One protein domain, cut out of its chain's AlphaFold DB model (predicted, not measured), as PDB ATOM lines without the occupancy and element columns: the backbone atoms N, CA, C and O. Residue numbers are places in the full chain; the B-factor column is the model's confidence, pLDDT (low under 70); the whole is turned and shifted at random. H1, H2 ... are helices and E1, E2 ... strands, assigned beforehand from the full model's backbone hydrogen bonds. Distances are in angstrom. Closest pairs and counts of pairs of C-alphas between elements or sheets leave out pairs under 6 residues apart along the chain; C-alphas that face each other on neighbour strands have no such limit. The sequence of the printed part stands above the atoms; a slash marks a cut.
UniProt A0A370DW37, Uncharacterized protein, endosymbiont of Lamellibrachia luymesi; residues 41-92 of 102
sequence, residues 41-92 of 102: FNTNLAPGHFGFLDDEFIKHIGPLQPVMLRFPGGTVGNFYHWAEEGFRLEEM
ATOM      1  N   PHE A  41     169.360 131.579 210.246       82.56
ATOM      2  CA  PHE A  41     169.603 132.936 210.694       82.56
ATOM      3  C   PHE A  41     168.724 133.906 209.907       82.56
ATOM      4  O   PHE A  41     168.627 133.818 208.684       82.56
ATOM      5  N   ASN A  42     168.080 134.844 210.595       85.56
ATOM      6  CA  ASN A  42     167.380 135.956 209.963       85.56
ATOM      7  C   ASN A  42     168.074 137.241 210.383       85.56
ATOM      8  O   ASN A  42     168.075 137.565 211.571       85.56
ATOM      9  N   THR A  43     168.583 137.995 209.414       79.88
ATOM     10  CA  THR A  43     169.127 139.318 209.696       79.88
ATOM     11  C   THR A  43     168.611 140.360 208.734       79.88
ATOM     12  O   THR A  43     168.504 140.145 207.529       79.88
ATOM     13  N   ASN A  44     168.284 141.507 209.306       76.31
ATOM     14  CA  ASN A  44     167.860 142.693 208.585       76.31
ATOM     15  C   ASN A  44     169.071 143.397 207.951       76.31
ATOM     16  O   ASN A  44     168.943 144.047 206.921       76.31
ATOM     17  N   LEU A  45     170.241 143.250 208.581       69.12
ATOM     18  CA  LEU A  45     171.499 143.891 208.226       69.12
ATOM     19  C   LEU A  45     172.620 142.898 208.546       69.12
ATOM     20  O   LEU A  45     172.820 142.541 209.707       69.12
ATOM     21  N   ALA A  46     173.340 142.425 207.538       60.81
ATOM     22  CA  ALA A  46     174.685 141.934 207.788       60.81
ATOM     23  C   ALA A  46     175.588 143.186 207.805       60.81
ATOM     24  O   ALA A  46     175.456 144.027 206.907       60.81
ATOM     25  N   PRO A  47     176.434 143.407 208.831       53.53
ATOM     26  CA  PRO A  47     177.507 144.411 208.715       53.53
ATOM     27  C   PRO A  47     178.359 144.056 207.474       53.53
ATOM     28  O   PRO A  47     178.211 142.946 206.998       53.53
ATOM     29  N   GLY A  48     179.198 144.884 206.841       55.50
ATOM     30  CA  GLY A  48     179.788 146.153 207.266       55.50
ATOM     31  C   GLY A  48     179.433 147.408 206.454       55.50
ATOM     32  O   GLY A  48     179.730 148.492 206.935       55.50
ATOM     33  N   HIS A  49     178.736 147.322 205.313       59.50
ATOM     34  CA  HIS A  49     177.962 148.431 204.701       59.50
ATOM     35  C   HIS A  49     176.906 147.860 203.726       59.50
ATOM     36  O   HIS A  49     176.799 148.285 202.582       59.50
ATOM     37  N   PHE A  50     176.133 146.877 204.228       62.06
ATOM     38  CA  PHE A  50     174.890 146.300 203.670       62.06
ATOM     39  C   PHE A  50     174.957 144.978 202.883       62.06
ATOM     40  O   PHE A  50     173.909 144.496 202.464       62.06
ATOM     41  N   GLY A  51     176.117 144.336 202.743       63.38
ATOM     42  CA  GLY A  51     176.236 143.005 202.125       63.38
ATOM     43  C   GLY A  51     176.305 141.856 203.140       63.38
ATOM     44  O   GLY A  51     176.701 142.052 204.281       63.38
ATOM     45  N   PHE A  52     175.973 140.633 202.715       69.00
ATOM     46  CA  PHE A  52     176.092 139.400 203.519       69.00
ATOM     47  C   PHE A  52     177.501 138.775 203.500       69.00
ATOM     48  O   PHE A  52     177.716 137.731 204.113       69.00
ATOM     49  N   LEU A  53     178.440 139.398 202.781       72.94
ATOM     50  CA  LEU A  53     179.808 138.916 202.561       72.94
ATOM     51  C   LEU A  53     180.843 139.512 203.529       72.94
ATOM     52  O   LEU A  53     182.037 139.454 203.265       72.94
ATOM     53  N   ASP A  54     180.408 140.111 204.631       76.06
ATOM     54  CA  ASP A  54     181.320 140.665 205.629       76.06
ATOM     55  C   ASP A  54     182.067 139.583 206.403       76.06
ATOM     56  O   ASP A  54     181.479 138.618 206.901       76.06
ATOM     57  N   ASP A  55     183.378 139.770 206.514       81.31
ATOM     58  CA  ASP A  55     184.279 138.778 207.089       81.31
ATOM     59  C   ASP A  55     183.993 138.522 208.575       81.31
ATOM     60  O   ASP A  55     184.047 137.373 209.025       81.31
ATOM     61  N   GLU A  56     183.641 139.555 209.351       80.25
ATOM     62  CA  GLU A  56     183.295 139.381 210.765       80.25
ATOM     63  C   GLU A  56     181.932 138.703 210.922       80.25
ATOM     64  O   GLU A  56     181.781 137.844 211.795       80.25
ATOM     65  N   PHE A  57     180.961 139.006 210.058       78.81
ATOM     66  CA  PHE A  57     179.697 138.281 210.010       78.81
ATOM     67  C   PHE A  57     179.934 136.793 209.734       78.81
ATOM     68  O   PHE A  57     179.571 135.952 210.563       78.81
ATOM     69  N   ILE A  58     180.615 136.461 208.631       81.50
ATOM     70  CA  ILE A  58     180.906 135.081 208.218       81.50
ATOM     71  C   ILE A  58     181.659 134.322 209.316       81.50
ATOM     72  O   ILE A  58     181.307 133.184 209.635       81.50
ATOM     73  N   LYS A  59     182.656 134.949 209.947       86.38
ATOM     74  CA  LYS A  59     183.445 134.364 211.040       86.38
ATOM     75  C   LYS A  59     182.598 133.955 212.246       86.38
ATOM     76  O   LYS A  59     182.880 132.924 212.854       86.38
ATOM     77  N   HIS A  60     181.576 134.732 212.599       83.25
ATOM     78  CA  HIS A  60     180.723 134.436 213.753       83.25
ATOM     79  C   HIS A  60     179.564 133.494 213.414       83.25
ATOM     80  O   HIS A  60     179.199 132.664 214.247       83.25
ATOM     81  N   ILE A  61     178.992 133.590 212.208       80.81
ATOM     82  CA  ILE A  61     177.861 132.738 211.810       80.81
ATOM     83  C   ILE A  61     178.295 131.382 211.247       80.81
ATOM     84  O   ILE A  61     177.573 130.401 211.407       80.81
ATOM     85  N   GLY A  62     179.477 131.291 210.635       82.94
ATOM     86  CA  GLY A  62     180.014 130.061 210.047       82.94
ATOM     87  C   GLY A  62     180.070 128.876 211.023       82.94
ATOM     88  O   GLY A  62     179.604 127.794 210.661       82.94
ATOM     89  N   PRO A  63     180.545 129.049 212.275       88.00
ATOM     90  CA  PRO A  63     180.543 127.988 213.284       88.00
ATOM     91  C   PRO A  63     179.152 127.445 213.635       88.00
ATOM     92  O   PRO A  63     179.046 126.301 214.067       88.00
ATOM     93  N   LEU A  64     178.092 128.240 213.448       82.88
ATOM     94  CA  LEU A  64     176.710 127.815 213.697       82.88
ATOM     95  C   LEU A  64     176.147 126.945 212.565       82.88
ATOM     96  O   LEU A  64     175.085 126.357 212.746       82.88
ATOM     97  N   GLN A  65     176.836 126.889 211.417       82.62
ATOM     98  CA  GLN A  65     176.428 126.167 210.207       82.62
ATOM     99  C   GLN A  65     174.921 126.310 209.912       82.62
ATOM    100  O   GLN A  65     174.205 125.306 209.841       82.62
ATOM    101  N   PRO A  66     174.395 127.546 209.792       80.25
ATOM    102  CA  PRO A  66     172.973 127.737 209.558       80.25
ATOM    103  C   PRO A  66     172.591 127.128 208.206       80.25
ATOM    104  O   PRO A  66     173.208 127.425 207.186       80.25
ATOM    105  N   VAL A  67     171.544 126.303 208.188       84.25
ATOM    106  CA  VAL A  67     171.068 125.672 206.943       84.25
ATOM    107  C   VAL A  67     170.320 126.676 206.070       84.25
ATOM    108  O   VAL A  67     170.254 126.525 204.853       84.25
ATOM    109  N   MET A  68     169.784 127.736 206.678       84.81
ATOM    110  CA  MET A  68     169.141 128.835 205.965       84.81
ATOM    111  C   MET A  68     169.623 130.191 206.470       84.81
ATOM    112  O   MET A  68     169.695 130.427 207.677       84.81
ATOM    113  N   LEU A  69     169.859 131.109 205.535       83.62
ATOM    114  CA  LEU A  69     170.030 132.533 205.794       83.62
ATOM    115  C   LEU A  69     168.884 133.287 205.119       83.62
ATOM    116  O   LEU A  69     168.747 133.265 203.899       83.62
ATOM    117  N   ARG A  70     168.067 133.975 205.915       86.19
ATOM    118  CA  ARG A  70     167.107 134.958 205.413       86.19
ATOM    119  C   ARG A  70     167.766 136.331 205.446       86.19
ATOM    120  O   ARG A  70     167.894 136.932 206.515       86.19
ATOM    121  N   PHE A  71     168.153 136.804 204.268       84.81
ATOM    122  CA  PHE A  71     168.697 138.136 204.048       84.81
ATOM    123  C   PHE A  71     168.245 138.682 202.679       84.81
ATOM    124  O   PHE A  71     168.237 137.919 201.712       84.81
ATOM    125  N   PRO A  72     167.894 139.975 202.580       85.94
ATOM    126  CA  PRO A  72     167.625 140.891 203.687       85.94
ATOM    127  C   PRO A  72     166.318 140.526 204.411       85.94
ATOM    128  O   PRO A  72     165.284 140.242 203.807       85.94
ATOM    129  N   GLY A  73     166.377 140.479 205.738       85.62
ATOM    130  CA  GLY A  73     165.248 140.149 206.602       85.62
ATOM    131  C   GLY A  73     164.404 141.366 206.990       85.62
ATOM    132  O   GLY A  73     164.845 142.513 206.944       85.62
ATOM    133  N   GLY A  74     163.174 141.099 207.433       84.88
ATOM    134  CA  GLY A  74     162.281 142.124 207.982       84.88
ATOM    135  C   GLY A  74     161.822 143.179 206.965       84.88
ATOM    136  O   GLY A  74     161.972 143.015 205.759       84.88
ATOM    137  N   THR A  75     161.233 144.268 207.465       83.00
ATOM    138  CA  THR A  75     160.676 145.356 206.638       83.00
ATOM    139  C   THR A  75     161.738 146.086 205.820       83.00
ATOM    140  O   THR A  75     161.441 146.575 204.733       83.00
ATOM    141  N   VAL A  76     162.977 146.138 206.321       78.88
ATOM    142  CA  VAL A  76     164.072 146.833 205.636       78.88
ATOM    143  C   VAL A  76     164.415 146.181 204.301       78.88
ATOM    144  O   VAL A  76     164.796 146.893 203.388       78.88
ATOM    145  N   GLY A  77     164.189 144.870 204.134       84.25
ATOM    146  CA  GLY A  77     164.489 144.167 202.883       84.25
ATOM    147  C   GLY A  77     163.757 144.701 201.651       84.25
ATOM    148  O   GLY A  77     164.227 144.484 200.540       84.25
ATOM    149  N   ASN A  78     162.668 145.459 201.828       85.75
ATOM    150  CA  ASN A  78     161.982 146.144 200.728       85.75
ATOM    151  C   ASN A  78     162.823 147.249 200.069       85.75
ATOM    152  O   ASN A  78     162.529 147.639 198.944       85.75
ATOM    153  N   PHE A  79     163.841 147.752 200.765       84.81
ATOM    154  CA  PHE A  79     164.710 148.837 200.310       84.81
ATOM    155  C   PHE A  79     166.079 148.325 199.840       84.81
ATOM    156  O   PHE A  79     167.006 149.107 199.654       84.81
ATOM    157  N   TYR A  80     166.238 147.003 199.696       85.56
ATOM    158  CA  TYR A  80     167.495 146.416 199.249       85.56
ATOM    159  C   TYR A  80     167.625 146.490 197.730       85.56
ATOM    160  O   TYR A  80     166.785 145.978 196.984       85.56
ATOM    161  N   HIS A  81     168.717 147.089 197.274       86.25
ATOM    162  CA  HIS A  81     169.037 147.264 195.867       86.25
ATOM    163  C   HIS A  81     169.912 146.107 195.402       86.25
ATOM    164  O   HIS A  81     171.128 146.130 195.550       86.25
ATOM    165  N   TRP A  82     169.292 145.090 194.799       83.69
ATOM    166  CA  TRP A  82     169.990 143.883 194.328       83.69
ATOM    167  C   TRP A  82     171.103 144.163 193.314       83.69
ATOM    168  O   TRP A  82     172.101 143.455 193.306       83.69
ATOM    169  N   ALA A  83     170.946 145.189 192.473       85.62
ATOM    170  CA  ALA A  83     171.962 145.573 191.490       85.62
ATOM    171  C   ALA A  83     173.193 146.246 192.124       85.62
ATOM    172  O   ALA A  83     174.264 146.243 191.526       85.62
ATOM    173  N   GLU A  84     173.026 146.829 193.310       81.88
ATOM    174  CA  GLU A  84     174.071 147.528 194.067       81.88
ATOM    175  C   GLU A  84     174.585 146.676 195.235       81.88
ATOM    176  O   GLU A  84     175.503 147.086 195.939       81.88
ATOM    177  N   GLU A  85     173.978 145.504 195.447       81.44
ATOM    178  CA  GLU A  85     174.228 144.604 196.573       81.44
ATOM    179  C   GLU A  85     174.183 145.320 197.938       81.44
ATOM    180  O   GLU A  85     174.931 144.990 198.862       81.44
ATOM    181  N   GLY A  86     173.259 146.276 198.108       81.94
ATOM    182  CA  GLY A  86     173.231 147.110 199.309       81.94
ATOM    183  C   GLY A  86     171.948 147.901 199.546       81.94
ATOM    184  O   GLY A  86     170.948 147.767 198.844       81.94
ATOM    185  N   PHE A  87     171.990 148.739 200.580       82.38
ATOM    186  CA  PHE A  87     170.956 149.725 200.886       82.38
ATOM    187  C   PHE A  87     171.469 151.135 200.580       82.38
ATOM    188  O   PHE A  87     172.661 151.414 200.725       82.38
ATOM    189  N   ARG A  88     170.562 152.046 200.218       81.00
ATOM    190  CA  ARG A  88     170.879 153.471 200.051       81.00
ATOM    191  C   ARG A  88     170.581 154.231 201.332       81.00
ATOM    192  O   ARG A  88     169.475 154.149 201.864       81.00
ATOM    193  N   LEU A  89     171.553 154.999 201.817       75.75
ATOM    194  CA  LEU A  89     171.431 155.725 203.084       75.75
ATOM    195  C   LEU A  89     170.297 156.759 203.058       75.75
ATOM    196  O   LEU A  89     169.595 156.898 204.056       75.75
ATOM    197  N   GLU A  90     170.060 157.428 201.924       77.88
ATOM    198  CA  GLU A  90     168.945 158.374 201.784       77.88
ATOM    199  C   GLU A  90     167.553 157.732 201.927       77.88
ATOM    200  O   GLU A  90     166.612 158.402 202.348       77.88
ATOM    201  N   GLU A  91     167.413 156.440 201.619       77.00
ATOM    202  CA  GLU A  91     166.159 155.686 201.764       77.00
ATOM    203  C   GLU A  91     165.996 155.113 203.184       77.00
ATOM    204  O   GLU A  91     164.906 154.696 203.575       77.00
ATOM    205  N   MET A  92     167.077 155.122 203.971       69.12
ATOM    206  CA  MET A  92     167.138 154.613 205.342       69.12
ATOM    207  C   MET A  92     167.071 155.710 206.417       69.12
ATOM    208  O   MET A  92     167.122 155.381 207.602       69.12
TER     209      MET A  92
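AT A GLANCE: This is residues 41 to 92 of the 102 residues of an uncharacterized protein of endosymbiont of Lamellibrachia luymesi (UniProt A0A370DW37). This domain has little regular structure: from residue 41 a mostly loop chain makes a wide ring with H1 in one side, closed where residues 41 to 42 pair with E1, and then runs on through short H2 and a folded-back loop to a tail at the other end. Of 52 printed residues, 18 are in named elements, in the order H1, E1, H2: mostly helix. It is compact, with a radius of gyration of the C-alphas of 11.2 A, yet elongated, spanning 34 by 19 by 17 A.

HOW THE PARTS SIT: Look first at residues 41 to 42, parallel to residues 69 to 70 of E1, residues 68 to 70; E1 pairs with no named strand. H1, residues 55 to 64, and H2, residues 75 to 79, are apart, and E1 is apart from both. Residues 80 to 81 pair antiparallel with 86 to 87. In H1, 4 of 6 O i to N i+4 pairs are within hydrogen-bond range; in H2, 0 of 1, but 2 of 2 O i to N i+3 pairs.

IN THESE COORDINATES: Find C-alpha 55 at (184.279, 138.778, 207.089); H1 runs 14.9 A to C-alpha 64. E1 spans 6.5 A. H2 runs 8.3 A to C-alpha 79 at (164.710, 148.837, 200.310).

THE WHOLE: The C-alphas farthest apart, of Pro 63 and Glu 90, are 34.5 A apart. The printed part has no cut, and both links are tight. Residues 45 to 52 and 92 have pLDDT under 70.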